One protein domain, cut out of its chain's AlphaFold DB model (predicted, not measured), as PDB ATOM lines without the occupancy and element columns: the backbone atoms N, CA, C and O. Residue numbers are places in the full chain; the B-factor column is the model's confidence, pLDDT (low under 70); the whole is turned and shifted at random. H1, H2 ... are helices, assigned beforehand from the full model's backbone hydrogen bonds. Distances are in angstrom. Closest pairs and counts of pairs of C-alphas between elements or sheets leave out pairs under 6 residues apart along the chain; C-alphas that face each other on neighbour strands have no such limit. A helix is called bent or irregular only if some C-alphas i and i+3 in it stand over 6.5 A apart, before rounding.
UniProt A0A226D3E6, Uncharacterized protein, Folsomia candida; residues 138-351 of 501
ATOM      1  N   LYS A 138     110.625  74.348  80.134       86.50
ATOM      2  CA  LYS A 138     110.804  75.776  80.387       86.50
ATOM      3  C   LYS A 138     111.023  76.054  81.882       86.50
ATOM      4  O   LYS A 138     110.604  75.286  82.750       86.50
ATOM      5  N   THR A 139     111.695  77.166  82.174       85.25
ATOM      6  CA  THR A 139     112.098  77.562  83.533       85.25
ATOM      7  C   THR A 139     110.905  77.761  84.475       85.25
ATOM      8  O   THR A 139     110.989  77.374  85.634       85.25
ATOM      9  N   ASP A 140     109.799  78.311  83.977       85.19
ATOM     10  CA  ASP A 140     108.525  78.480  84.692       85.19
ATOM     11  C   ASP A 140     107.902  77.135  85.105       85.19
ATOM     12  O   ASP A 140     107.506  76.962  86.255       85.19
ATOM     13  N   VAL A 141     107.897  76.141  84.213       88.69
ATOM     14  CA  VAL A 141     107.422  74.781  84.529       88.69
ATOM     15  C   VAL A 141     108.297  74.136  85.610       88.69
ATOM     16  O   VAL A 141     107.780  73.588  86.581       88.69
ATOM     17  N   MET A 142     109.624  74.256  85.496       89.56
ATOM     18  CA  MET A 142     110.543  73.703  86.498       89.56
ATOM     19  C   MET A 142     110.458  74.410  87.862       89.56
ATOM     20  O   MET A 142     110.809  73.797  88.865       89.56
ATOM     21  N   GLN A 143     110.002  75.668  87.936       86.50
ATOM     22  CA  GLN A 143     109.756  76.349  89.219       86.50
ATOM     23  C   GLN A 143     108.616  75.683  89.994       86.50
ATOM     24  O   GLN A 143     108.763  75.439  91.189       86.50
ATOM     25  N   ILE A 144     107.525  75.314  89.314       87.62
ATOM     26  CA  ILE A 144     106.384  74.609  89.924       87.62
ATOM     27  C   ILE A 144     106.861  73.299  90.574       87.62
ATOM     28  O   ILE A 144     106.488  72.978  91.700       87.62
ATOM     29  N   TRP A 145     107.767  72.574  89.913       90.00
ATOM     30  CA  TRP A 145     108.315  71.315  90.424       90.00
ATOM     31  C   TRP A 145     109.110  71.446  91.730       90.00
ATOM     32  O   TRP A 145     109.158  70.483  92.492       90.00
ATOM     33  N   LEU A 146     109.668  72.622  92.052       86.38
ATOM     34  CA  LEU A 146     110.342  72.868  93.340       86.38
ATOM     35  C   LEU A 146     109.379  72.817  94.542       86.38
ATOM     36  O   LEU A 146     109.833  72.680  95.683       86.38
ATOM     37  N   GLN A 147     108.070  72.931  94.294       80.31
ATOM     38  CA  GLN A 147     107.026  73.001  95.315       80.31
ATOM     39  C   GLN A 147     106.323  71.654  95.572       80.31
ATOM     40  O   GLN A 147     105.726  71.491  96.639       80.31
ATOM     41  N   ASN A 148     106.392  70.711  94.622       70.38
ATOM     42  CA  ASN A 148     105.476  69.565  94.540       70.38
ATOM     43  C   ASN A 148     105.785  68.412  95.511       70.38
ATOM     44  O   ASN A 148     104.869  67.891  96.141       70.38
ATOM     45  N   GLU A 149     107.049  68.014  95.655       69.06
ATOM     46  CA  GLU A 149     107.477  66.917  96.539       69.06
ATOM     47  C   GLU A 149     108.805  67.273  97.229       69.06
ATOM     48  O   GLU A 149     109.460  68.246  96.862       69.06
ATOM     49  N   SER A 150     109.222  66.517  98.251       71.12
ATOM     50  CA  SER A 150     110.555  66.686  98.843       71.12
ATOM     51  C   SER A 150     111.184  65.360  99.265       71.12
ATOM     52  O   SER A 150     110.815  64.738 100.259       71.12
ATOM     53  N   ILE A 151     112.220  64.954  98.527       85.19
ATOM     54  CA  ILE A 151     113.134  63.879  98.923       85.19
ATOM     55  C   ILE A 151     114.498  64.459  99.300       85.19
ATOM     56  O   ILE A 151     114.956  65.456  98.735       85.19
ATOM     57  N   ARG A 152     115.184  63.817 100.249       86.25
ATOM     58  CA  ARG A 152     116.568  64.155 100.592       86.25
ATOM     59  C   ARG A 152     117.506  63.714  99.467       86.25
ATOM     60  O   ARG A 152     117.861  62.541  99.381       86.25
ATOM     61  N   ILE A 153     117.970  64.665  98.662       90.88
ATOM     62  CA  ILE A 153     118.968  64.421  97.612       90.88
ATOM     63  C   ILE A 153     120.336  64.113  98.266       90.88
ATOM     64  O   ILE A 153     120.828  64.923  99.063       90.88
ATOM     65  N   PRO A 154     120.988  62.970  97.969       91.88
ATOM     66  CA  PRO A 154     122.342  62.691  98.444       91.88
ATOM     67  C   PRO A 154     123.366  63.671  97.857       91.88
ATOM     68  O   PRO A 154     123.281  64.050  96.690       91.88
ATOM     69  N   ARG A 155     124.389  64.039  98.640       91.25
ATOM     70  CA  ARG A 155     125.436  64.982  98.190       91.25
ATOM     71  C   ARG A 155     126.220  64.464  96.986       91.25
ATOM     72  O   ARG A 155     126.573  65.245  96.114       91.25
ATOM     73  N   GLU A 156     126.474  63.158  96.932       91.06
ATOM     74  CA  GLU A 156     127.185  62.510  95.825       91.06
ATOM     75  C   GLU A 156     126.394  62.626  94.517       91.06
ATOM     76  O   GLU A 156     126.936  63.113  93.526       91.06
ATOM     77  N   LEU A 157     125.092  62.311  94.549       93.44
ATOM     78  CA  LEU A 157     124.190  62.536  93.419       93.44
ATOM     79  C   LEU A 157     124.177  64.017  93.019       93.44
ATOM     80  O   LEU A 157     124.428  64.329  91.861       93.44
ATOM     81  N   ALA A 158     123.960  64.933  93.969       92.19
ATOM     82  CA  ALA A 158     123.928  66.368  93.689       92.19
ATOM     83  C   ALA A 158     125.220  66.866  93.013       92.19
ATOM     84  O   ALA A 158     125.149  67.591  92.023       92.19
ATOM     85  N   ASN A 159     126.397  66.432  93.480       90.94
ATOM     86  CA  ASN A 159     127.681  66.780  92.865       90.94
ATOM     87  C   ASN A 159     127.776  66.285  91.410       90.94
ATOM     88  O   ASN A 159     128.163  67.049  90.522       90.94
ATOM     89  N   THR A 160     127.382  65.035  91.152       92.06
ATOM     90  CA  THR A 160     127.365  64.443  89.805       92.06
ATOM     91  C   THR A 160     126.393  65.172  88.876       92.06
ATOM     92  O   THR A 160     126.762  65.524  87.753       92.06
ATOM     93  N   LEU A 161     125.169  65.451  89.340       93.88
ATOM     94  CA  LEU A 161     124.162  66.175  88.564       93.88
ATOM     95  C   LEU A 161     124.620  67.604  88.252       93.88
ATOM     96  O   LEU A 161     124.523  68.030  87.104       93.88
ATOM     97  N   ILE A 162     125.191  68.322  89.223       91.38
ATOM     98  CA  ILE A 162     125.673  69.699  89.038       91.38
ATOM     99  C   ILE A 162     126.870  69.761  88.082       91.38
ATOM    100  O   ILE A 162     126.915  70.663  87.250       91.38
ATOM    101  N   SER A 163     127.797  68.793  88.118       90.31
ATOM    102  CA  SER A 163     128.877  68.728  87.118       90.31
ATOM    103  C   SER A 163     128.318  68.587  85.698       90.31
ATOM    104  O   SER A 163     128.727  69.331  84.809       90.31
ATOM    105  N   LYS A 164     127.334  67.699  85.492       91.94
ATOM    106  CA  LYS A 164     126.691  67.506  84.180       91.94
ATOM    107  C   LYS A 164     125.843  68.712  83.763       91.94
ATOM    108  O   LYS A 164     125.846  69.088  82.598       91.94
ATOM    109  N   LEU A 165     125.161  69.369  84.699       92.69
ATOM    110  CA  LEU A 165     124.416  70.605  84.434       92.69
ATOM    111  C   LEU A 165     125.345  71.766  84.047       92.69
ATOM    112  O   LEU A 165     125.001  72.562  83.176       92.69
ATOM    113  N   MET A 166     126.553  71.830  84.611       88.12
ATOM    114  CA  MET A 166     127.576  72.779  84.166       88.12
ATOM    115  C   MET A 166     128.079  72.487  82.749       88.12
ATOM    116  O   MET A 166     128.273  73.428  81.980       88.12
ATOM    117  N   ASP A 167     128.227  71.214  82.363       88.38
ATOM    118  CA  ASP A 167     128.513  70.842  80.969       88.38
ATOM    119  C   ASP A 167     127.358  71.258  80.037       88.38
ATOM    120  O   ASP A 167     127.593  71.845  78.980       88.38
ATOM    121  N   TYR A 168     126.106  71.031  80.455       91.62
ATOM    122  CA  TYR A 168     124.900  71.447  79.731       91.62
ATOM    123  C   TYR A 168     124.866  72.966  79.501       91.62
ATOM    124  O   TYR A 168     124.660  73.410  78.369       91.62
ATOM    125  N   PHE A 169     125.118  73.777  80.535       87.50
ATOM    126  CA  PHE A 169     125.133  75.237  80.400       87.50
ATOM    127  C   PHE A 169     126.284  75.732  79.519       87.50
ATOM    128  O   PHE A 169     126.068  76.626  78.699       87.50
ATOM    129  N   GLN A 170     127.478  75.135  79.616       84.31
ATOM    130  CA  GLN A 170     128.598  75.448  78.719       84.31
ATOM    131  C   GLN A 170     128.269  75.120  77.256       84.31
ATOM    132  O   GLN A 170     128.526  75.945  76.377       84.31
ATOM    133  N   ALA A 171     127.672  73.954  76.992       87.62
ATOM    134  CA  ALA A 171     127.271  73.538  75.651       87.62
ATOM    135  C   ALA A 171     126.167  74.446  75.081       87.62
ATOM    136  O   ALA A 171     126.299  74.947  73.966       87.62
ATOM    137  N   LYS A 172     125.124  74.750  75.867       87.31
ATOM    138  CA  LYS A 172     124.058  75.690  75.479       87.31
ATOM    139  C   LYS A 172     124.619  77.082  75.169       87.31
ATOM    140  O   LYS A 172     124.310  77.657  74.132       87.31
ATOM    141  N   TYR A 173     125.508  77.595  76.014       83.56
ATOM    142  CA  TYR A 173     126.183  78.871  75.787       83.56
ATOM    143  C   TYR A 173     127.068  78.871  74.523       83.56
ATOM    144  O   TYR A 173     127.074  79.851  73.774       83.56
ATOM    145  N   PHE A 174     127.787  77.779  74.242       83.69
ATOM    146  CA  PHE A 174     128.538  77.628  72.993       83.69
ATOM    147  C   PHE A 174     127.611  77.647  71.770       83.69
ATOM    148  O   PHE A 174     127.876  78.406  70.838       83.69
ATOM    149  N   LYS A 175     126.501  76.895  71.800       87.31
ATOM    150  CA  LYS A 175     125.488  76.895  70.733       87.31
ATOM    151  C   LYS A 175     124.940  78.304  70.476       87.31
ATOM    152  O   LYS A 175     125.062  78.792  69.356       87.31
ATOM    153  N   ASN A 176     124.465  78.993  71.517       84.56
ATOM    154  CA  ASN A 176     123.935  80.358  71.411       84.56
ATOM    155  C   ASN A 176     124.960  81.340  70.802       84.56
ATOM    156  O   ASN A 176     124.600  82.221  70.023       84.56
ATOM    157  N   ASN A 177     126.249  81.192  71.129       79.56
ATOM    158  CA  ASN A 177     127.321  81.988  70.529       79.56
ATOM    159  C   ASN A 177     127.517  81.685  69.035       79.56
ATOM    160  O   ASN A 177     127.729  82.612  68.254       79.56
ATOM    161  N   VAL A 178     127.460  80.415  68.631       83.38
ATOM    162  CA  VAL A 178     127.592  80.005  67.224       83.38
ATOM    163  C   VAL A 178     126.410  80.513  66.394       83.38
ATOM    164  O   VAL A 178     126.637  81.140  65.359       83.38
ATOM    165  N   GLU A 179     125.181  80.329  66.878       85.25
ATOM    166  CA  GLU A 179     123.949  80.818  66.240       85.25
ATOM    167  C   GLU A 179     123.927  82.352  66.165       85.25
ATOM    168  O   GLU A 179     123.667  82.929  65.108       85.25
ATOM    169  N   GLY A 180     124.301  83.033  67.255       82.19
ATOM    170  CA  GLY A 180     124.456  84.487  67.275       82.19
ATOM    171  C   GLY A 180     125.497  84.974  66.266       82.19
ATOM    172  O   GLY A 180     125.276  85.966  65.575       82.19
ATOM    173  N   ALA A 181     126.614  84.267  66.101       77.88
ATOM    174  CA  ALA A 181     127.596  84.616  65.083       77.88
ATOM    175  C   ALA A 181     127.068  84.409  63.655       77.88
ATOM    176  O   ALA A 181     127.311  85.266  62.808       77.88
ATOM    177  N   GLN A 182     126.310  83.338  63.392       82.00
ATOM    178  CA  GLN A 182     125.656  83.119  62.095       82.00
ATOM    179  C   GLN A 182     124.661  84.238  61.767       82.00
ATOM    180  O   GLN A 182     124.752  84.826  60.694       82.00
ATOM    181  N   ALA A 183     123.786  84.604  62.710       83.06
ATOM    182  CA  ALA A 183     122.816  85.688  62.535       83.06
ATOM    183  C   ALA A 183     123.474  87.050  62.223       83.06
ATOM    184  O   ALA A 183     122.893  87.878  61.526       83.06
ATOM    185  N   ASN A 184     124.704  87.274  62.704       78.50
ATOM    186  CA  ASN A 184     125.484  88.493  62.461       78.50
ATOM    187  C   ASN A 184     126.539  88.350  61.335       78.50
ATOM    188  O   ASN A 184     127.405  89.222  61.207       78.50
ATOM    189  N   ASN A 185     126.516  87.263  60.548       75.25
ATOM    190  CA  ASN A 185     127.509  86.937  59.508       75.25
ATOM    191  C   ASN A 185     128.980  87.004  59.996       75.25
ATOM    192  O   ASN A 185     129.883  87.465  59.292       75.25
ATOM    193  N   LYS A 186     129.240  86.555  61.231       76.44
ATOM    194  CA  LYS A 186     130.573  86.502  61.855       76.44
ATOM    195  C   LYS A 186     131.151  85.091  61.814       76.44
ATOM    196  O   LYS A 186     130.459  84.111  62.058       76.44
ATOM    197  N   LYS A 187     132.459  85.012  61.562       73.06
ATOM    198  CA  LYS A 187     133.225  83.776  61.340       73.06
ATOM    199  C   LYS A 187     133.929  83.355  62.629       73.06
ATOM    200  O   LYS A 187     134.842  84.058  63.057       73.06
ATOM    201  N   LEU A 188     133.520  82.236  63.238       69.25
ATOM    202  CA  LEU A 188     134.086  81.774  64.523       69.25
ATOM    203  C   LEU A 188     135.185  80.725  64.399       69.25
ATOM    204  O   LEU A 188     136.078  80.655  65.243       69.25
ATOM    205  N   PHE A 189     135.101  79.878  63.380       68.81
ATOM    206  CA  PHE A 189     136.020  78.763  63.208       68.81
ATOM    207  C   PHE A 189     137.124  79.154  62.240       68.81
ATOM    208  O   PHE A 189     136.860  79.685  61.161       68.81
ATOM    209  N   ASN A 190     138.368  78.872  62.623       61.66
ATOM    210  CA  ASN A 190     139.467  78.905  61.670       61.66
ATOM    211  C   ASN A 190     139.582  77.510  61.033       61.66
ATOM    212  O   ASN A 190     139.918  76.561  61.753       61.66
ATOM    213  N   PRO A 191     139.294  77.350  59.728       60.69
ATOM    214  CA  PRO A 191     139.326  76.042  59.087       60.69
ATOM    215  C   PRO A 191     140.738  75.441  59.132       60.69
ATOM    216  O   PRO A 191     141.732  76.162  59.045       60.69
ATOM    217  N   LYS A 192     140.838  74.109  59.264       55.31
ATOM    218  CA  LYS A 192     142.139  73.402  59.290       55.31
ATOM    219  C   LYS A 192     142.966  73.683  58.032       55.31
ATOM    220  O   LYS A 192     144.185  73.824  58.109       55.31
ATOM    221  N   SER A 193     142.302  73.752  56.883       56.97
ATOM    222  CA  SER A 193     142.871  74.206  55.623       56.97
ATOM    223  C   SER A 193     142.928  75.735  55.604       56.97
ATOM    224  O   SER A 193     141.915  76.417  55.453       56.97
ATOM    225  N   ASN A 194     144.140  76.293  55.680       54.16
ATOM    226  CA  ASN A 194     144.353  77.670  55.244       54.16
ATOM    227  C   ASN A 194     143.993  77.747  53.754       54.16
ATOM    228  O   ASN A 194     144.749  77.259  52.913       54.16
ATOM    229  N   PHE A 195     142.862  78.376  53.418       55.06
ATOM    230  CA  PHE A 195     142.502  78.688  52.033       55.06
ATOM    231  C   PHE A 195     143.394  79.820  51.505       55.06
ATOM    232  O   PHE A 195     142.956  80.961  51.301       55.06
ATOM    233  N   ASN A 196     144.668  79.501  51.303       56.97
ATOM    234  CA  ASN A 196     145.632  80.355  50.641       56.97
ATOM    235  C   ASN A 196     145.207  80.482  49.178       56.97
ATOM    236  O   ASN A 196     145.441  79.584  48.374       56.97
ATOM    237  N   ILE A 197     144.572  81.604  48.840       57.56
ATOM    238  CA  ILE A 197     144.434  82.004  47.440       57.56
ATOM    239  C   ILE A 197     145.866  82.276  46.965       57.56
ATOM    240  O   ILE A 197     146.539  83.099  47.597       57.56
ATOM    241  N   PRO A 198     146.374  81.594  45.923       56.22
ATOM    242  CA  PRO A 198     147.710  81.879  45.426       56.22
ATOM    243  C   PRO A 198     147.766  83.346  44.997       56.22
ATOM    244  O   PRO A 198     146.824  83.848  44.381       56.22
ATOM    245  N   ASN A 199     148.848  84.044  45.346       53.03
ATOM    246  CA  ASN A 199     148.969  85.484  45.125       53.03
ATOM    247  C   ASN A 199     149.289  85.795  43.650       53.03
ATOM    248  O   ASN A 199     150.370  86.271  43.298       53.03
ATOM    249  N   PHE A 200     148.353  85.451  42.763       60.88
ATOM    250  CA  PHE A 200     148.406  85.762  41.346       60.88
ATOM    251  C   PHE A 200     148.227  87.271  41.173       60.88
ATOM    252  O   PHE A 200     147.145  87.806  41.410       60.88
ATOM    253  N   LYS A 201     149.269  87.953  40.688       58.75
ATOM    254  CA  LYS A 201     149.265  89.410  40.455       58.75
ATOM    255  C   LYS A 201     148.141  89.899  39.522       58.75
ATOM    256  O   LYS A 201     147.814  91.077  39.553       58.75
ATOM    257  N   ASN A 202     147.552  88.993  38.734       61.81
ATOM    258  CA  ASN A 202     146.529  89.264  37.719       61.81
ATOM    259  C   ASN A 202     145.205  88.507  37.984       61.81
ATOM    260  O   ASN A 202     144.497  88.148  37.043       61.81
ATOM    261  N   LEU A 203     144.876  88.197  39.245       71.81
ATOM    262  CA  LEU A 203     143.591  87.578  39.595       71.81
ATOM    263  C   LEU A 203     142.431  88.525  39.244       71.81
ATOM    264  O   LEU A 203     142.348  89.633  39.769       71.81
ATOM    265  N   GLN A 204     141.522  88.095  38.366       79.50
ATOM    266  CA  GLN A 204     140.333  88.884  38.036       79.50
ATOM    267  C   GLN A 204     139.419  89.029  39.260       79.50
ATOM    268  O   GLN A 204     139.129  88.044  39.940       79.50
ATOM    269  N   GLU A 205     138.870  90.227  39.467       78.88
ATOM    270  CA  GLU A 205     137.937  90.555  40.560       78.88
ATOM    271  C   GLU A 205     136.774  89.551  40.679       78.88
ATOM    272  O   GLU A 205     136.421  89.112  41.771       78.88
ATOM    273  N   LYS A 206     136.218  89.097  39.547       83.44
ATOM    274  CA  LYS A 206     135.145  88.085  39.507       83.44
ATOM    275  C   LYS A 206     135.566  86.735  40.110       83.44
ATOM    276  O   LYS A 206     134.733  86.034  40.677       83.44
ATOM    277  N   VAL A 207     136.840  86.363  39.980       79.12
ATOM    278  CA  VAL A 207     137.401  85.134  40.561       79.12
ATOM    279  C   VAL A 207     137.722  85.347  42.040       79.12
ATOM    280  O   VAL A 207     137.420  84.474  42.848       79.12
ATOM    281  N   LEU A 208     138.251  86.518  42.414       74.69
ATOM    282  CA  LEU A 208     138.493  86.877  43.815       74.69
ATOM    283  C   LEU A 208     137.196  86.866  44.642       74.69
ATOM    284  O   LEU A 208     137.188  86.309  45.739       74.69
ATOM    285  N   ARG A 209     136.095  87.405  44.097       80.06
ATOM    286  CA  ARG A 209     134.759  87.343  44.718       80.06
ATOM    287  C   ARG A 209     134.283  85.908  44.893       80.06
ATOM    288  O   ARG A 209     134.125  85.494  46.029       80.06
ATOM    289  N   LYS A 210     134.244  85.099  43.824       82.50
ATOM    290  CA  LYS A 210     133.884  83.668  43.921       82.50
ATOM    291  C   LYS A 210     134.694  82.903  44.976       82.50
ATOM    292  O   LYS A 210     134.143  82.084  45.701       82.50
ATOM    293  N   LEU A 211     136.002  83.157  45.071       75.94
ATOM    294  CA  LEU A 211     136.873  82.546  46.085       75.94
ATOM    295  C   LEU A 211     136.633  83.088  47.502       75.94
ATOM    296  O   LEU A 211     137.016  82.432  48.468       75.94
ATOM    297  N   THR A 212     136.053  84.277  47.636       75.25
ATOM    298  CA  THR A 212     135.622  84.853  48.912       75.25
ATOM    299  C   THR A 212     134.286  84.245  49.319       75.25
ATOM    300  O   THR A 212     134.221  83.651  50.389       75.25
ATOM    301  N   ASP A 213     133.292  84.255  48.429       82.19
ATOM    302  CA  ASP A 213     131.957  83.679  48.638       82.19
ATOM    303  C   ASP A 213     132.049  82.204  49.088       82.19
ATOM    304  O   ASP A 213     131.506  81.831  50.125       82.19
ATOM    305  N   LEU A 214     132.856  81.384  48.396       81.62
ATOM    306  CA  LEU A 214     133.093  79.974  48.752       81.62
ATOM    307  C   LEU A 214     133.725  79.782  50.143       81.62
ATOM    308  O   LEU A 214     133.452  78.792  50.821       81.62
ATOM    309  N   LYS A 215     134.585  80.707  50.594       75.38
ATOM    310  CA  LYS A 215     135.141  80.663  51.960       75.38
ATOM    311  C   LYS A 215     134.094  81.030  53.001       75.38
ATOM    312  O   LYS A 215     134.163  80.534  54.124       75.38
ATOM    313  N   GLU A 216     133.188  81.938  52.662       77.44
ATOM    314  CA  GLU A 216     132.119  82.384  53.552       77.44
ATOM    315  C   GLU A 216     131.083  81.284  53.736       77.44
ATOM    316  O   GLU A 216     130.809  80.916  54.876       77.44
ATOM    317  N   GLU A 217     130.643  80.668  52.640       83.75
ATOM    318  CA  GLU A 217     129.793  79.477  52.642       83.75
ATOM    319  C   GLU A 217     130.425  78.325  53.443       83.75
ATOM    320  O   GLU A 217     129.786  77.756  54.326       83.75
ATOM    321  N   TYR A 218     131.710  78.021  53.221       81.88
ATOM    322  CA  TYR A 218     132.393  76.944  53.948       81.88
ATOM    323  C   TYR A 218     132.462  77.185  55.466       81.88
ATOM    324  O   TYR A 218     132.212  76.270  56.252       81.88
ATOM    325  N   VAL A 219     132.776  78.410  55.901       78.06
ATOM    326  CA  VAL A 219     132.816  78.742  57.335       78.06
ATOM    327  C   VAL A 219     131.409  78.768  57.940       78.06
ATOM    328  O   VAL A 219     131.226  78.267  59.049       78.06
ATOM    329  N   PHE A 220     130.410  79.270  57.207       83.69
ATOM    330  CA  PHE A 220     129.010  79.250  57.629       83.69
ATOM    331  C   PHE A 220     128.488  77.819  57.824       83.69
ATOM    332  O   PHE A 220     127.848  77.535  58.837       83.69
ATOM    333  N   ASN A 221     128.829  76.904  56.911       85.81
ATOM    334  CA  ASN A 221     128.475  75.490  57.022       85.81
ATOM    335  C   ASN A 221     129.138  74.840  58.247       85.81
ATOM    336  O   ASN A 221     128.446  74.192  59.023       85.81
ATOM    337  N   ILE A 222     130.427  75.096  58.518       83.25
ATOM    338  CA  ILE A 222     131.075  74.628  59.762       83.25
ATOM    339  C   ILE A 222     130.345  75.146  61.013       83.25
ATOM    340  O   ILE A 222     130.209  74.413  61.990       83.25
ATOM    341  N   GLN A 223     129.883  76.402  61.008       84.88
ATOM    342  CA  GLN A 223     129.113  76.957  62.126       84.88
ATOM    343  C   GLN A 223     127.766  76.249  62.295       84.88
ATOM    344  O   GLN A 223     127.392  75.936  63.422       84.88
ATOM    345  N   LYS A 224     127.075  75.947  61.194       86.69
ATOM    346  CA  LYS A 224     125.791  75.243  61.210       86.69
ATOM    347  C   LYS A 224     125.939  73.845  61.827       86.69
ATOM    348  O   LYS A 224     125.325  73.566  62.854       86.69
ATOM    349  N   GLU A 225     126.855  73.047  61.284       87.12
ATOM    350  CA  GLU A 225     127.181  71.700  61.772       87.12
ATOM    351  C   GLU A 225     127.608  71.719  63.253       87.12
ATOM    352  O   GLU A 225     127.256  70.837  64.034       87.12
ATOM    353  N   ALA A 226     128.338  72.756  63.689       85.81
ATOM    354  CA  ALA A 226     128.724  72.910  65.089       85.81
ATOM    355  C   ALA A 226     127.527  73.187  66.020       85.81
ATOM    356  O   ALA A 226     127.519  72.688  67.147       85.81
ATOM    357  N   ALA A 227     126.522  73.954  65.588       87.25
ATOM    358  CA  ALA A 227     125.299  74.187  66.364       87.25
ATOM    359  C   ALA A 227     124.417  72.922  66.435       87.25
ATOM    360  O   ALA A 227     123.897  72.583  67.505       87.25
ATOM    361  N   GLU A 228     124.312  72.183  65.330       87.12
ATOM    362  CA  GLU A 228     123.578  70.914  65.229       87.12
ATOM    363  C   GLU A 228     124.229  69.829  66.111       87.12
ATOM    364  O   GLU A 228     123.597  69.335  67.047       87.12
ATOM    365  N   ALA A 229     125.536  69.577  65.972       86.69
ATOM    366  CA  ALA A 229     126.274  68.630  66.820       86.69
ATOM    367  C   ALA A 229     126.309  69.026  68.315       86.69
ATOM    368  O   ALA A 229     126.382  68.172  69.211       86.69
ATOM    369  N   THR A 230     126.215  70.324  68.629       90.75
ATOM    370  CA  THR A 230     126.054  70.770  70.024       90.75
ATOM    371  C   THR A 230     124.663  70.434  70.561       90.75
ATOM    372  O   THR A 230     124.538  70.117  71.741       90.75
ATOM    373  N   THR A 231     123.626  70.416  69.718       92.31
ATOM    374  CA  THR A 231     122.272  69.985  70.112       92.31
ATOM    375  C   THR A 231     122.273  68.518  70.543       92.31
ATOM    376  O   THR A 231     121.791  68.214  71.633       92.31
ATOM    377  N   PHE A 232     122.927  67.640  69.775       93.06
ATOM    378  CA  PHE A 232     123.170  66.247  70.169       93.06
ATOM    379  C   PHE A 232     123.898  66.150  71.518       93.06
ATOM    380  O   PHE A 232     123.475  65.424  72.417       93.06
ATOM    381  N   THR A 233     124.954  66.942  71.712       91.44
ATOM    382  CA  THR A 233     125.706  66.963  72.978       91.44
ATOM    383  C   THR A 233     124.828  67.387  74.164       91.44
ATOM    384  O   THR A 233     124.855  66.748  75.215       91.44
ATOM    385  N   VAL A 234     124.011  68.429  73.992       93.12
ATOM    386  CA  VAL A 234     123.068  68.941  74.999       93.12
ATOM    387  C   VAL A 234     122.018  67.887  75.369       93.12
ATOM    388  O   VAL A 234     121.808  67.634  76.556       93.12
ATOM    389  N   GLN A 235     121.401  67.236  74.377       94.62
ATOM    390  CA  GLN A 235     120.409  66.182  74.606       94.62
ATOM    391  C   GLN A 235     121.027  64.962  75.316       94.62
ATOM    392  O   GLN A 235     120.452  64.448  76.278       94.62
ATOM    393  N   LEU A 236     122.244  64.550  74.942       93.88
ATOM    394  CA  LEU A 236     122.943  63.438  75.595       93.88
ATOM    395  C   LEU A 236     123.250  63.709  77.075       93.88
ATOM    396  O   LEU A 236     123.159  62.806  77.909       93.88
ATOM    397  N   ILE A 237     123.621  64.946  77.417       93.50
ATOM    398  CA  ILE A 237     123.874  65.336  78.809       93.50
ATOM    399  C   ILE A 237     122.586  65.226  79.641       93.50
ATOM    400  O   ILE A 237     122.641  64.726  80.765       93.50
ATOM    401  N   LEU A 238     121.428  65.601  79.082       94.62
ATOM    402  CA  LEU A 238     120.128  65.431  79.744       94.62
ATOM    403  C   LEU A 238     119.779  63.951  79.970       94.62
ATOM    404  O   LEU A 238     119.380  63.597  81.079       94.62
ATOM    405  N   LEU A 239     120.009  63.070  78.987       95.00
ATOM    406  CA  LEU A 239     119.838  61.619  79.176       95.00
ATOM    407  C   LEU A 239     120.736  61.092  80.304       95.00
ATOM    408  O   LEU A 239     120.268  60.373  81.185       95.00
ATOM    409  N   LYS A 240     122.014  61.498  80.338       93.69
ATOM    410  CA  LYS A 240     122.945  61.130  81.421       93.69
ATOM    411  C   LYS A 240     122.496  61.648  82.795       93.69
ATOM    412  O   LYS A 240     122.741  60.972  83.791       93.69
ATOM    413  N   ILE A 241     121.862  62.820  82.867       94.81
ATOM    414  CA  ILE A 241     121.280  63.373  84.102       94.81
ATOM    415  C   ILE A 241     120.094  62.516  84.563       94.81
ATOM    416  O   ILE A 241     120.112  62.019  85.688       94.81
ATOM    417  N   VAL A 242     119.110  62.267  83.694       95.38
ATOM    418  CA  VAL A 242     117.916  61.470  84.037       95.38
ATOM    419  C   VAL A 242     118.287  60.028  84.397       95.38
ATOM    420  O   VAL A 242     117.749  59.489  85.359       95.38
ATOM    421  N   LYS A 243     119.274  59.430  83.715       94.81
ATOM    422  CA  LYS A 243     119.837  58.113  84.054       94.81
ATOM    423  C   LYS A 243     120.350  58.050  85.494       94.81
ATOM    424  O   LYS A 243     119.980  57.137  86.225       94.81
ATOM    425  N   GLN A 244     121.148  59.033  85.918       94.69
ATOM    426  CA  GLN A 244     121.674  59.108  87.288       94.69
ATOM    427  C   GLN A 244     120.559  59.278  88.330       94.69
ATOM    428  O   GLN A 244     120.639  58.694  89.408       94.69
ATOM    429  N   ILE A 245     119.500  60.029  88.003       95.00
ATOM    430  CA  ILE A 245     118.335  60.168  88.885       95.00
ATOM    431  C   ILE A 245     117.577  58.835  88.987       95.00
ATOM    432  O   ILE A 245     117.375  58.351  90.097       95.00
ATOM    433  N   LYS A 246     117.227  58.194  87.861       93.19
ATOM    434  CA  LYS A 246     116.545  56.886  87.863       93.19
ATOM    435  C   LYS A 246     117.350  55.808  88.586       93.19
ATOM    436  O   LYS A 246     116.781  55.024  89.338       93.19
ATOM    437  N   ASP A 247     118.667  55.769  88.395       93.25
ATOM    438  CA  ASP A 247     119.521  54.797  89.077       93.25
ATOM    439  C   ASP A 247     119.591  55.047  90.593       93.25
ATOM    440  O   ASP A 247     119.596  54.081  91.351       93.25
ATOM    441  N   PHE A 248     119.534  56.304  91.055       93.06
ATOM    442  CA  PHE A 248     119.337  56.611  92.476       93.06
ATOM    443  C   PHE A 248     117.957  56.168  92.984       93.06
ATOM    444  O   PHE A 248     117.884  55.531  94.034       93.06
ATOM    445  N   LEU A 249     116.870  56.446  92.255       91.69
ATOM    446  CA  LEU A 249     115.516  56.062  92.679       91.69
ATOM    447  C   LEU A 249     115.370  54.536  92.834       91.69
ATOM    448  O   LEU A 249     114.759  54.085  93.797       91.69
ATOM    449  N   LYS A 250     116.039  53.739  91.987       90.19
ATOM    450  CA  LYS A 250     116.132  52.268  92.127       90.19
ATOM    451  C   LYS A 250     116.837  51.789  93.410       90.19
ATOM    452  O   LYS A 250     116.749  50.607  93.726       90.19
ATOM    453  N   THR A 251     117.564  52.655  94.127       89.56
ATOM    454  CA  THR A 251     118.199  52.317  95.422       89.56
ATOM    455  C   THR A 251     117.314  52.596  96.635       89.56
ATOM    456  O   THR A 251     117.691  52.247  97.755       89.56
ATOM    457  N   LEU A 252     116.152  53.226  96.438       85.88
ATOM    458  CA  LEU A 252     115.198  53.475  97.514       85.88
ATOM    459  C   LEU A 252     114.507  52.159  97.927       85.88
ATOM    460  O   LEU A 252     114.280  51.296  97.079       85.88
ATOM    461  N   PRO A 253     114.197  51.972  99.224       73.69
ATOM    462  CA  PRO A 253     113.692  50.695  99.738       73.69
ATOM    463  C   PRO A 253     112.237  50.395  99.348       73.69
ATOM    464  O   PRO A 253     111.837  49.232  99.361       73.69
ATOM    465  N   ASP A 254     111.458  51.423  99.010       72.19
ATOM    466  CA  ASP A 254     110.037  51.309  98.691       72.19
ATOM    467  C   ASP A 254     109.809  51.216  97.177       72.19
ATOM    468  O   ASP A 254     110.498  51.867  96.387       72.19
ATOM    469  N   GLN A 255     108.798  50.448  96.758       62.81
ATOM    470  CA  GLN A 255     108.358  50.435  95.362       62.81
ATOM    471  C   GLN A 255     107.696  51.771  95.010       62.81
ATOM    472  O   GLN A 255     106.510  51.991  95.258       62.81
ATOM    473  N   VAL A 256     108.480  52.660  94.407       73.44
ATOM    474  CA  VAL A 256     107.986  53.897  93.805       73.44
ATOM    475  C   VAL A 256     107.129  53.531  92.585       73.44
ATOM    476  O   VAL A 256     107.593  52.832  91.687       73.44
ATOM    477  N   ASN A 257     105.865  53.964  92.558       82.62
ATOM    478  CA  ASN A 257     105.006  53.800  91.378       82.62
ATOM    479  C   ASN A 257     105.437  54.766  90.254       82.62
ATOM    480  O   ASN A 257     106.099  55.764  90.528       82.62
ATOM    481  N   GLU A 258     105.030  54.513  89.006       82.06
ATOM    482  CA  GLU A 258     105.484  55.295  87.838       82.06
ATOM    483  C   GLU A 258     105.225  56.812  87.965       82.06
ATOM    484  O   GLU A 258     106.075  57.612  87.578       82.06
ATOM    485  N   GLN A 259     104.096  57.225  88.556       83.56
ATOM    486  CA  GLN A 259     103.777  58.647  88.745       83.56
ATOM    487  C   GLN A 259     104.679  59.294  89.802       83.56
ATOM    488  O   GLN A 259     105.186  60.393  89.590       83.56
ATOM    489  N   THR A 260     104.909  58.619  90.930       85.50
ATOM    490  CA  THR A 260     105.828  59.106  91.966       85.50
ATOM    491  C   THR A 260     107.283  59.072  91.477       85.50
ATOM    492  O   THR A 260     108.051  59.965  91.815       85.50
ATOM    493  N   GLU A 261     107.676  58.116  90.624       88.50
ATOM    494  CA  GLU A 261     109.008  58.112  89.999       88.50
ATOM    495  C   GLU A 261     109.178  59.364  89.133       88.50
ATOM    496  O   GLU A 261     110.171  60.079  89.275       88.50
ATOM    497  N   GLN A 262     108.184  59.673  88.295       89.38
ATOM    498  CA  GLN A 262     108.194  60.862  87.449       89.38
ATOM    499  C   GLN A 262     108.244  62.156  88.276       89.38
ATOM    500  O   GLN A 262     109.117  62.988  88.031       89.38
ATOM    501  N   ASN A 263     107.397  62.301  89.303       89.69
ATOM    502  CA  ASN A 263     107.408  63.471  90.191       89.69
ATOM    503  C   ASN A 263     108.782  63.674  90.866       89.69
ATOM    504  O   ASN A 263     109.299  64.793  90.920       89.69
ATOM    505  N   LEU A 264     109.408  62.591  91.341       91.44
ATOM    506  CA  LEU A 264     110.734  62.638  91.958       91.44
ATOM    507  C   LEU A 264     111.838  62.971  90.944       91.44
ATOM    508  O   LEU A 264     112.767  63.707  91.285       91.44
ATOM    509  N   ILE A 265     111.748  62.484  89.699       92.88
ATOM    510  CA  ILE A 265     112.664  62.880  88.616       92.88
ATOM    511  C   ILE A 265     112.565  64.385  88.367       92.88
ATOM    512  O   ILE A 265     113.590  65.068  88.348       92.88
ATOM    513  N   GLU A 266     111.345  64.898  88.219       92.69
ATOM    514  CA  GLU A 266     111.050  66.311  87.975       92.69
ATOM    515  C   GLU A 266     111.573  67.206  89.111       92.69
ATOM    516  O   GLU A 266     112.297  68.175  88.855       92.69
ATOM    517  N   TYR A 267     111.322  66.829  90.369       93.62
ATOM    518  CA  TYR A 267     111.824  67.535  91.550       93.62
ATOM    519  C   TYR A 267     113.360  67.544  91.648       93.62
ATOM    520  O   TYR A 267     113.965  68.600  91.869       93.62
ATOM    521  N   ILE A 268     114.017  66.386  91.489       94.50
ATOM    522  CA  ILE A 268     115.483  66.275  91.603       94.50
ATOM    523  C   ILE A 268     116.165  67.031  90.454       94.50
ATOM    524  O   ILE A 268     117.172  67.715  90.681       94.50
ATOM    525  N   LEU A 269     115.606  66.949  89.241       94.12
ATOM    526  CA  LEU A 269     116.073  67.682  88.068       94.12
ATOM    527  C   LEU A 269     115.955  69.194  88.282       94.12
ATOM    528  O   LEU A 269     116.963  69.887  88.148       94.12
ATOM    529  N   ALA A 270     114.778  69.697  88.669       93.44
ATOM    530  CA  ALA A 270     114.559  71.120  88.928       93.44
ATOM    531  C   ALA A 270     115.478  71.645  90.040       93.44
ATOM    532  O   ALA A 270     116.199  72.623  89.837       93.44
ATOM    533  N   THR A 271     115.521  70.962  91.189       92.81
ATOM    534  CA  THR A 271     116.349  71.365  92.338       92.81
ATOM    535  C   THR A 271     117.825  71.465  91.942       92.81
ATOM    536  O   THR A 271     118.478  72.472  92.214       92.81
ATOM    537  N   SER A 272     118.348  70.462  91.229       93.62
ATOM    538  CA  SER A 272     119.742  70.460  90.765       93.62
ATOM    539  C   SER A 272     119.998  71.532  89.699       93.62
ATOM    540  O   SER A 272     121.026  72.213  89.748       93.62
ATOM    541  N   TYR A 273     119.061  71.710  88.759       93.50
ATOM    542  CA  TYR A 273     119.128  72.705  87.687       93.50
ATOM    543  C   TYR A 273     119.230  74.124  88.244       93.50
ATOM    544  O   TYR A 273     120.138  74.859  87.857       93.50
ATOM    545  N   PHE A 274     118.361  74.500  89.188       90.19
ATOM    546  CA  PHE A 274     118.372  75.844  89.759       90.19
ATOM    547  C   PHE A 274     119.601  76.113  90.637       90.19
ATOM    548  O   PHE A 274     120.172  77.197  90.524       90.19
ATOM    549  N   ILE A 275     120.094  75.134  91.413       88.75
ATOM    550  CA  ILE A 275     121.375  75.269  92.139       88.75
ATOM    551  C   ILE A 275     122.519  75.572  91.163       88.75
ATOM    552  O   ILE A 275     123.298  76.503  91.374       88.75
ATOM    553  N   ALA A 276     122.622  74.805  90.074       88.00
ATOM    554  CA  ALA A 276     123.659  75.019  89.071       88.00
ATOM    555  C   ALA A 276     123.468  76.357  88.320       88.00
ATOM    556  O   ALA A 276     124.452  77.043  88.044       88.00
ATOM    557  N   LEU A 277     122.224  76.769  88.046       84.06
ATOM    558  CA  LEU A 277     121.892  78.023  87.361       84.06
ATOM    559  C   LEU A 277     122.213  79.273  88.195       84.06
ATOM    560  O   LEU A 277     122.681  80.255  87.629       84.06
ATOM    561  N   ILE A 278     122.007  79.250  89.518       77.69
ATOM    562  CA  ILE A 278     122.347  80.370  90.422       77.69
ATOM    563  C   ILE A 278     123.856  80.673  90.394       77.69
ATOM    564  O   ILE A 278     124.292  81.818  90.529       77.69
ATOM    565  N   GLU A 279     124.672  79.638  90.221       69.38
ATOM    566  CA  GLU A 279     126.130  79.722  90.297       69.38
ATOM    567  C   GLU A 279     126.808  79.812  88.921       69.38
ATOM    568  O   GLU A 279     127.913  80.354  88.823       69.38
ATOM    569  N   PHE A 280     126.159  79.371  87.835       71.81
ATOM    570  CA  PHE A 280     126.720  79.447  86.481       71.81
ATOM    571  C   PHE A 280     127.148  80.882  86.084       71.81
ATOM    572  O   PHE A 280     128.310  81.044  85.695       71.81
ATOM    573  N   PRO A 281     126.342  81.950  86.295       62.12
ATOM    574  CA  PRO A 281     126.765  83.339  86.069       62.12
ATOM    575  C   PRO A 281     127.972  83.775  86.914       62.12
ATOM    576  O   PRO A 281     128.781  84.595  86.475       62.12
ATOM    577  N   LYS A 282     128.126  83.219  88.125       58.53
ATOM    578  CA  LYS A 282     129.247  83.509  89.037       58.53
ATOM    579  C   LYS A 282     130.525  82.770  88.620       58.53
ATOM    580  O   LYS A 282     131.634  83.242  88.892       58.53
ATOM    581  N   SER A 283     130.393  81.634  87.930       53.44
ATOM    582  CA  SER A 283     131.472  80.718  87.539       53.44
ATOM    583  C   SER A 283     132.348  81.223  86.370       53.44
ATOM    584  O   SER A 283     132.532  80.570  85.352       53.44
ATOM    585  N   LYS A 284     132.978  82.392  86.564       45.84
ATOM    586  CA  LYS A 284     133.998  83.020  85.696       45.84
ATOM    587  C   LYS A 284     133.604  83.224  84.225       45.84
ATOM    588  O   LYS A 284     133.837  82.367  83.380       45.84
ATOM    589  N   LYS A 285     133.318  84.486  83.879       46.53
ATOM    590  CA  LYS A 285     133.640  85.054  82.551       46.53
ATOM    591  C   LYS A 285     133.110  84.239  81.358       46.53
ATOM    592  O   LYS A 285     133.784  84.101  80.335       46.53
ATOM    593  N   VAL A 286     131.868  83.783  81.469       47.81
ATOM    594  CA  VAL A 286     131.034  83.367  80.336       47.81
ATOM    595  C   VAL A 286     130.677  84.643  79.553       47.81
ATOM    596  O   VAL A 286     129.604  85.220  79.685       47.81
ATOM    597  N   HIS A 287     131.680  85.188  78.855       48.62
ATOM    598  CA  HIS A 287     131.623  86.475  78.169       48.62
ATOM    599  C   HIS A 287     130.709  86.371  76.951       48.62
ATOM    600  O   HIS A 287     131.210  86.009  75.890       48.62
ATOM    601  N   VAL A 288     129.422  86.729  77.079       50.88
ATOM    602  CA  VAL A 288     128.543  86.966  75.918       50.88
ATOM    603  C   VAL A 288     129.332  87.788  74.906       50.88
ATOM    604  O   VAL A 288     129.753  88.910  75.202       50.88
ATOM    605  N   ILE A 289     129.649  87.170  73.769       54.84
ATOM    606  CA  ILE A 289     130.613  87.752  72.849       54.84
ATOM    607  C   ILE A 289     129.863  88.810  72.058       54.84
ATOM    608  O   ILE A 289     128.981  88.492  71.264       54.84
ATOM    609  N   ASP A 290     130.216  90.073  72.281       56.34
ATOM    610  CA  ASP A 290     129.733  91.159  71.444       56.34
ATOM    611  C   ASP A 290     130.279  90.977  70.021       56.34
ATOM    612  O   ASP A 290     131.417  91.324  69.689       56.34
ATOM    613  N   TRP A 291     129.431  90.411  69.169       57.12
ATOM    614  CA  TRP A 291     129.721  90.148  67.769       57.12
ATOM    615  C   TRP A 291     129.918  91.416  66.939       57.12
ATOM    616  O   TRP A 291     130.446  91.329  65.826       57.12
ATOM    617  N   THR A 292     129.548  92.597  67.446       55.78
ATOM    618  CA  THR A 292     129.849  93.861  66.769       55.78
ATOM    619  C   THR A 292     131.337  94.206  66.874       55.78
ATOM    620  O   THR A 292     131.925  94.593  65.862       55.78
ATOM    621  N   THR A 293     131.971  93.959  68.029       54.56
ATOM    622  CA  THR A 293     133.366  94.352  68.315       54.56
ATOM    623  C   THR A 293     134.391  93.211  68.294       54.56
ATOM    624  O   THR A 293     135.575  93.476  68.073       54.56
ATOM    625  N   TYR A 294     133.991  91.950  68.494       49.78
ATOM    626  CA  TYR A 294     134.933  90.847  68.724       49.78
ATOM    627  C   TYR A 294     135.143  89.911  67.519       49.78
ATOM    628  O   TYR A 294     134.206  89.522  66.823       49.78
ATOM    629  N   GLN A 295     136.392  89.470  67.319       50.91
ATOM    630  CA  GLN A 295     136.751  88.362  66.424       50.91
ATOM    631  C   GLN A 295     137.221  87.163  67.257       50.91
ATOM    632  O   GLN A 295     138.391  87.080  67.628       50.91
ATOM    633  N   SER A 296     136.318  86.222  67.540       48.25
ATOM    634  CA  SER A 296     136.704  84.949  68.157       48.25
ATOM    635  C   SER A 296     137.264  83.990  67.105       48.25
ATOM    636  O   SER A 296     136.759  83.934  65.986       48.25
ATOM    637  N   LYS A 297     138.301  83.226  67.464       55.19
ATOM    638  CA  LYS A 297     138.863  82.150  66.636       55.19
ATOM    639  C   LYS A 297     138.938  80.865  67.449       55.19
ATOM    640  O   LYS A 297     139.901  80.642  68.181       55.19
ATOM    641  N   THR A 298     137.938  80.010  67.289       55.31
ATOM    642  CA  THR A 298     137.934  78.655  67.842       55.31
ATOM    643  C   THR A 298     138.769  77.741  66.944       55.31
ATOM    644  O   THR A 298     138.609  77.731  65.721       55.31
ATOM    645  N   THR A 299     139.674  76.967  67.542       56.03
ATOM    646  CA  THR A 299     140.471  75.948  66.848       56.03
ATOM    647  C   THR A 299     139.804  74.576  66.948       56.03
ATOM    648  O   THR A 299     139.323  74.177  68.006       56.03
ATOM    649  N   HIS A 300     139.802  73.815  65.851       54.53
ATOM    650  CA  HIS A 300     139.303  72.439  65.861       54.53
ATOM    651  C   HIS A 300     140.241  71.519  66.660       54.53
ATOM    652  O   HIS A 300     141.300  71.124  66.167       54.53
ATOM    653  N   ALA A 301     139.825  71.125  67.863       63.03
ATOM    654  CA  ALA A 301     140.507  70.131  68.682       63.03
ATOM    655  C   ALA A 301     139.670  68.846  68.777       63.03
ATOM    656  O   ALA A 301     138.590  68.843  69.355       63.03
ATOM    657  N   ILE A 302     140.187  67.736  68.238       66.88
ATOM    658  CA  ILE A 302     139.636  66.399  68.514       66.88
ATOM    659  C   ILE A 302     140.053  66.014  69.944       66.88
ATOM    660  O   ILE A 302     141.271  65.999  70.184       66.88
ATOM    661  N   PRO A 303     139.114  65.693  70.862       73.62
ATOM    662  CA  PRO A 303     139.423  65.239  72.219       73.62
ATOM    663  C   PRO A 303     140.382  64.046  72.218       73.62
ATOM    664  O   PRO A 303     140.284  63.177  71.355       73.62
ATOM    665  N   MET A 304     141.301  63.978  73.188       76.56
ATOM    666  CA  MET A 304     142.330  62.925  73.197       76.56
ATOM    667  C   MET A 304     141.736  61.515  73.272       76.56
ATOM    668  O   MET A 304     142.235  60.629  72.588       76.56
ATOM    669  N   TRP A 305     140.652  61.315  74.033       82.50
ATOM    670  CA  TRP A 305     140.014  60.002  74.167       82.50
ATOM    671  C   TRP A 305     139.540  59.455  72.811       82.50
ATOM    672  O   TRP A 305     139.897  58.334  72.479       82.50
ATOM    673  N   ARG A 306     138.929  60.279  71.940       82.44
ATOM    674  CA  ARG A 306     138.537  59.881  70.567       82.44
ATOM    675  C   ARG A 306     139.709  59.447  69.669       82.44
ATOM    676  O   ARG A 306     139.462  58.929  68.588       82.44
ATOM    677  N   ARG A 307     140.967  59.680  70.067       82.56
ATOM    678  CA  ARG A 307     142.170  59.206  69.349       82.56
ATOM    679  C   ARG A 307     142.812  57.967  69.969       82.56
ATOM    680  O   ARG A 307     143.601  57.316  69.298       82.56
ATOM    681  N   VAL A 308     142.570  57.726  71.255       84.50
ATOM    682  CA  VAL A 308     143.241  56.684  72.049       84.50
ATOM    683  C   VAL A 308     142.320  55.484  72.248       84.50
ATOM    684  O   VAL A 308     142.774  54.352  72.141       84.50
ATOM    685  N   ASP A 309     141.042  55.744  72.510       83.81
ATOM    686  CA  ASP A 309     140.011  54.744  72.758       83.81
ATOM    687  C   ASP A 309     138.638  55.302  72.306       83.81
ATOM    688  O   ASP A 309     137.921  55.928  73.092       83.81
ATOM    689  N   PRO A 310     138.301  55.194  71.005       82.62
ATOM    690  CA  PRO A 310     137.065  55.758  70.459       82.62
ATOM    691  C   PRO A 310     135.805  54.968  70.848       82.62
ATOM    692  O   PRO A 310     134.721  55.549  70.846       82.62
ATOM    693  N   GLU A 311     135.938  53.682  71.193       86.00
ATOM    694  CA  GLU A 311     134.815  52.816  71.586       86.00
ATOM    695  C   GLU A 311     134.386  53.038  73.043       86.00
ATOM    696  O   GLU A 311     133.218  52.838  73.371       86.00
ATOM    697  N   ASN A 312     135.299  53.488  73.916       82.75
ATOM    698  CA  ASN A 312     135.026  53.715  75.337       82.75
ATOM    699  C   ASN A 312     135.046  55.221  75.678       82.75
ATOM    700  O   ASN A 312     136.048  55.737  76.189       82.75
ATOM    701  N   PRO A 313     133.951  55.968  75.424       80.75
ATOM    702  CA  PRO A 313     133.859  57.365  75.834       80.75
ATOM    703  C   PRO A 313     133.986  57.497  77.364       80.75
ATOM    704  O   PRO A 313     133.421  56.683  78.100       80.75
ATOM    705  N   PRO A 314     134.676  58.532  77.880       77.56
ATOM    706  CA  PRO A 314     134.845  58.712  79.317       77.56
ATOM    707  C   PRO A 314     133.484  58.874  80.007       77.56
ATOM    708  O   PRO A 314     132.661  59.706  79.610       77.56
ATOM    709  N   VAL A 315     133.266  58.069  81.050       70.06
ATOM    710  CA  VAL A 315     132.004  58.014  81.807       70.06
ATOM    711  C   VAL A 315     131.708  59.372  82.448       70.06
ATOM    712  O   VAL A 315     130.649  59.961  82.199       70.06
ATOM    713  N   ASP A 316     132.702  59.902  83.169       67.56
ATOM    714  CA  ASP A 316     132.677  61.200  83.831       67.56
ATOM    715  C   ASP A 316     133.945  62.006  83.537       67.56
ATOM    716  O   ASP A 316     135.066  61.496  83.569       67.56
ATOM    717  N   VAL A 317     133.755  63.299  83.285       65.88
ATOM    718  CA  VAL A 317     134.816  64.305  83.225       65.88
ATOM    719  C   VAL A 317     134.428  65.393  84.216       65.88
ATOM    720  O   VAL A 317     133.363  65.987  84.092       65.88
ATOM    721  N   GLN A 318     135.266  65.638  85.224       67.88
ATOM    722  CA  GLN A 318     134.968  66.629  86.258       67.88
ATOM    723  C   GLN A 318     134.965  68.045  85.665       67.88
ATOM    724  O   GLN A 318     136.003  68.543  85.213       67.88
ATOM    725  N   ASN A 319     133.812  68.717  85.708       77.25
ATOM    726  CA  ASN A 319     133.703  70.100  85.267       77.25
ATOM    727  C   ASN A 319     134.205  71.048  86.363       77.25
ATOM    728  O   ASN A 319     133.567  71.228  87.398       77.25
ATOM    729  N   ARG A 320     135.329  71.727  86.108       77.19
ATOM    730  CA  ARG A 320     135.958  72.654  87.068       77.19
ATOM    731  C   ARG A 320     135.116  73.887  87.429       77.19
ATOM    732  O   ARG A 320     135.481  74.605  88.357       77.19
ATOM    733  N   LEU A 321     134.027  74.178  86.710       75.62
ATOM    734  CA  LEU A 321     133.069  75.209  87.129       75.62
ATOM    735  C   LEU A 321     132.154  74.721  88.264       75.62
ATOM    736  O   LEU A 321     131.700  75.538  89.061       75.62
ATOM    737  N   ALA A 322     131.934  73.407  88.388       82.94
ATOM    738  CA  ALA A 322     131.143  72.820  89.466       82.94
ATOM    739  C   ALA A 322     131.901  72.753  90.807       82.94
ATOM    740  O   ALA A 322     131.262  72.794  91.856       82.94
ATOM    741  N   ASP A 323     133.244  72.716  90.791       82.25
ATOM    742  CA  ASP A 323     134.104  72.516  91.975       82.25
ATOM    743  C   ASP A 323     133.708  73.378  93.191       82.25
ATOM    744  O   ASP A 323     133.649  72.881  94.317       82.25
ATOM    745  N   GLY A 324     133.407  74.666  92.980       80.31
ATOM    746  CA  GLY A 324     133.020  75.588  94.056       80.31
ATOM    747  C   GLY A 324     131.654  75.276  94.678       80.31
ATOM    748  O   GLY A 324     131.483  75.387  95.893       80.31
ATOM    749  N   ILE A 325     130.698  74.831  93.861       82.88
ATOM    750  CA  ILE A 325     129.348  74.453  94.297       82.88
ATOM    751  C   ILE A 325     129.405  73.118  95.026       82.88
ATOM    752  O   ILE A 325     128.909  73.005  96.145       82.88
ATOM    753  N   CYS A 326     130.082  72.132  94.435       86.25
ATOM    754  CA  CYS A 326     130.286  70.819  95.034       86.25
ATOM    755  C   CYS A 326     131.004  70.932  96.385       86.25
ATOM    756  O   CYS A 326     130.606  70.293  97.358       86.25
ATOM    757  N   TYR A 327     132.005  71.814  96.501       85.50
ATOM    758  CA  TYR A 327     132.629  72.138  97.785       85.50
ATOM    759  C   TYR A 327     131.618  72.686  98.807       85.50
ATOM    760  O   TYR A 327     131.586  72.219  99.946       85.50
ATOM    761  N   ASN A 328     130.762  73.633  98.416       83.69
ATOM    762  CA  ASN A 328     129.755  74.214  99.308       83.69
ATOM    763  C   ASN A 328     128.655  73.210  99.714       83.69
ATOM    764  O   ASN A 328     128.231  73.222 100.869       83.69
ATOM    765  N   ILE A 329     128.247  72.304  98.821       85.75
ATOM    766  CA  ILE A 329     127.318  71.195  99.113       85.75
ATOM    767  C   ILE A 329     127.949  70.204 100.094       85.75
ATOM    768  O   ILE A 329     127.339  69.841 101.103       85.75
ATOM    769  N   ASN A 330     129.201  69.813  99.852       86.94
ATOM    770  CA  ASN A 330     129.949  68.921 100.737       86.94
ATOM    771  C   ASN A 330     130.171  69.547 102.125       86.94
ATOM    772  O   ASN A 330     130.062  68.847 103.132       86.94
ATOM    773  N   ALA A 331     130.369  70.867 102.184       85.75
ATOM    774  CA  ALA A 331     130.436  71.659 103.411       85.75
ATOM    775  C   ALA A 331     129.062  71.991 104.042       85.75
ATOM    776  O   ALA A 331     129.025  72.744 105.012       85.75
ATOM    777  N   ALA A 332     127.951  71.455 103.515       82.50
ATOM    778  CA  ALA A 332     126.580  71.689 103.990       82.50
ATOM    779  C   ALA A 332     126.120  73.164 103.993       82.50
ATOM    780  O   ALA A 332     125.225  73.531 104.751       82.50
ATOM    781  N   LYS A 333     126.726  74.012 103.154       80.94
ATOM    782  CA  LYS A 333     126.408  75.447 103.045       80.94
ATOM    783  C   LYS A 333     125.248  75.746 102.097       80.94
ATOM    784  O   LYS A 333     124.643  76.801 102.218       80.94
ATOM    785  N   ILE A 334     124.974  74.838 101.162       80.38
ATOM    786  CA  ILE A 334     123.843  74.896 100.229       80.38
ATOM    787  C   ILE A 334     122.826  73.842 100.668       80.38
ATOM    788  O   ILE A 334     123.203  72.697 100.945       80.38
ATOM    789  N   LYS A 335     121.547  74.220 100.732       81.62
ATOM    790  CA  LYS A 335     120.444  73.290 100.999       81.62
ATOM    791  C   LYS A 335     120.018  72.595  99.707       81.62
ATOM    792  O   LYS A 335     119.822  73.244  98.687       81.62
ATOM    793  N   LEU A 336     119.841  71.277  99.764       84.19
ATOM    794  CA  LEU A 336     119.382  70.458  98.635       84.19
ATOM    795  C   LEU A 336     117.858  70.241  98.709       84.19
ATOM    796  O   LEU A 336     117.381  69.109  98.730       84.19
ATOM    797  N   GLU A 337     117.112  71.340  98.831       85.81
ATOM    798  CA  GLU A 337     115.663  71.367  99.075       85.81
ATOM    799  C   GLU A 337     115.001  72.382  98.136       85.81
ATOM    800  O   GLU A 337     115.384  73.554  98.151       85.81
ATOM    801  N   GLY A 338     113.991  71.968  97.360       83.25
ATOM    802  CA  GLY A 338     113.385  72.794  96.307       83.25
ATOM    803  C   GLY A 338     112.956  74.188  96.773       83.25
ATOM    804  O   GLY A 338     113.381  75.179  96.190       83.25
ATOM    805  N   LYS A 339     112.235  74.287  97.899       84.12
ATOM    806  CA  LYS A 339     111.801  75.570  98.494       84.12
ATOM    807  C   LYS A 339     112.955  76.496  98.896       84.12
ATOM    808  O   LYS A 339     112.833  77.716  98.797       84.12
ATOM    809  N   ALA A 340     114.081  75.943  99.356       84.06
ATOM    810  CA  ALA A 340     115.254  76.751  99.684       84.06
ATOM    811  C   ALA A 340     115.874  77.317  98.396       84.06
ATOM    812  O   ALA A 340     116.066  78.526  98.281       84.06
ATOM    813  N   VAL A 341     116.073  76.456  97.396       84.88
ATOM    814  CA  VAL A 341     116.613  76.820  96.078       84.88
ATOM    815  C   VAL A 341     115.720  77.835  95.353       84.88
ATOM    816  O   VAL A 341     116.228  78.789  94.770       84.88
ATOM    817  N   GLU A 342     114.397  77.683  95.439       84.19
ATOM    818  CA  GLU A 342     113.407  78.623  94.905       84.19
ATOM    819  C   GLU A 342     113.593  80.030  95.494       84.19
ATOM    820  O   GLU A 342     113.709  81.012  94.758       84.19
ATOM    821  N   SER A 343     113.693  80.136  96.825       82.31
ATOM    822  CA  SER A 343     113.892  81.428  97.493       82.31
ATOM    823  C   SER A 343     115.249  82.072  97.175       82.31
ATOM    824  O   SER A 343     115.315  83.286  96.974       82.31
ATOM    825  N   GLU A 344     116.320  81.280  97.050       78.19
ATOM    826  CA  GLU A 344     117.630  81.762  96.593       78.19
ATOM    827  C   GLU A 344     117.593  82.253  95.137       78.19
ATOM    828  O   GLU A 344     118.160  83.305  94.827       78.19
ATOM    829  N   PHE A 345     116.889  81.537  94.253       81.19
ATOM    830  CA  PHE A 345     116.725  81.914  92.850       81.19
ATOM    831  C   PHE A 345     115.966  83.239  92.704       81.19
ATOM    832  O   PHE A 345     116.455  84.151  92.036       81.19
ATOM    833  N   TYR A 346     114.813  83.396  93.365       80.75
ATOM    834  CA  TYR A 346     114.051  84.649  93.303       80.75
ATOM    835  C   TYR A 346     114.824  85.834  93.875       80.75
ATOM    836  O   TYR A 346     114.796  86.924  93.306       80.75
ATOM    837  N   ALA A 347     115.556  85.637  94.969       74.06
ATOM    838  CA  ALA A 347     116.322  86.709  95.585       74.06
ATOM    839  C   ALA A 347     117.567  87.106  94.757       74.06
ATOM    840  O   ALA A 347     117.959  88.277  94.769       74.06
ATOM    841  N   MET A 348     118.137  86.181  93.969       72.06
ATOM    842  CA  MET A 348     119.093  86.505  92.900       72.06
ATOM    843  C   MET A 348     118.425  87.317  91.778       72.06
ATOM    844  O   MET A 348     118.951  88.361  91.396       72.06
ATOM    845  N   MET A 349     117.269  86.872  91.271       70.50
ATOM    846  CA  MET A 349     116.547  87.543  90.177       70.50
ATOM    847  C   MET A 349     116.072  88.954  90.543       70.50
ATOM    848  O   MET A 349     116.091  89.847  89.705       70.50
ATOM    849  N   ALA A 350     115.708  89.180  91.806       67.06
ATOM    850  CA  ALA A 350     115.335  90.492  92.327       67.06
ATOM    851  C   ALA A 350     116.530  91.452  92.517       67.06
ATOM    852  O   ALA A 350     116.339  92.567  92.995       67.06
ATOM    853  N   GLY A 351     117.769  91.023  92.236       59.41
ATOM    854  CA  GLY A 351     118.991  91.797  92.503       59.41
ATOM    855  C   GLY A 351     119.309  91.992  93.995       59.41
ATOM    856  O   GLY A 351     120.288  92.653  94.334       59.41
TER     857      GLY A 351
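What this domain is: This is residues 138 to 351 of the 501 residues of an uncharacterized protein of Folsomia candida (UniProt A0A226D3E6). A long helical hairpin, H2 and H3, makes the length of this domain, and a head of four helices gathers at the end where H2 begins and H3 ends: H4 crosses both hairpin helices there, H1 and H7 pack on H4, and H6 packs on the first residues of H2. H3 runs on well past H2 at the other end, and long loops, one of them bearing the short H5, wander outside the helices, with residues 198 to 207, of which 205 to 207 belong to H3, and residues 307 to 312 sticking out. The printed part has 214 residues with seven named helices, H1 to H7 in chain order, and no named strand; its class is all helix. It is loose, with a radius of gyration of the C-alphas of 22.2 A, and elongated, spanning 79 by 45 by 32 A.

Where its parts are: Find C-alpha 205 at (137.937, 90.555, 40.560); from there H3, residues 205 to 249, runs 66.4 A to C-alpha 249 at (115.516, 56.062, 92.679). H2, residues 155 to 183, covers 41.3 A, and H4, residues 258 to 282, covers 36.9 A. H4 is irregular, but only just: C-alphas 278 and 281 are 6.9 A apart. Look for H1 at residues 139 to 148, 15.1 A, H5 at 305 to 308, 5.1 A, and H6 at 323 to 330, 10.3 A. H7, residues 338 to 349, covers 16.3 A and ends with C-alpha 349 at (116.547, 87.543, 90.177).

How they stand to each other: Start at H3, which touches H2 in a helical hairpin, opposite ways at a shallow tilt of 19 degrees; their closest C-alphas, Lys 175 and Ala 227, are 5.1 A apart. The hub is H4, which touches four helices. Its residues 261 to 269 touch H3 at a steep tilt of 52 degrees, closest at C-alphas Ile 245 and Ile 265, 6.3 A. Its residues 272 to 280 touch H2, with C-alphas Ile 162 and Ala 276 closest at 5.7 A. H1 touches H4 at C-alphas Trp 145 and Tyr 267, the closest, 5.3 A; H7 touches it at Thr 271 and Gly 338, C-alphas 5.2 A apart. Residues 155 to 162 of H2 touch H6, closest at C-alphas Asn 159 and Cys 326, 5.3 A. H5 touches no helix. In H2, H6 and H7 every O i to N i+4 pair is within hydrogen-bond range, against 3 of 6 in H1, 40 of 41 in H3 and 18 of 21 in H4; H5 is too short for such a pair.

The domain as a whole: The C-alphas farthest apart, Asn 202 and Asp 254, are 80.6 A apart. The printed part has no cut; the links H2 to H3, H4 to H5 and H5 to H6 are long. Mean pLDDT of the printed part is 79.3; look for values under 70 at 45 residues, among them 188 to 202 and 281 to 302.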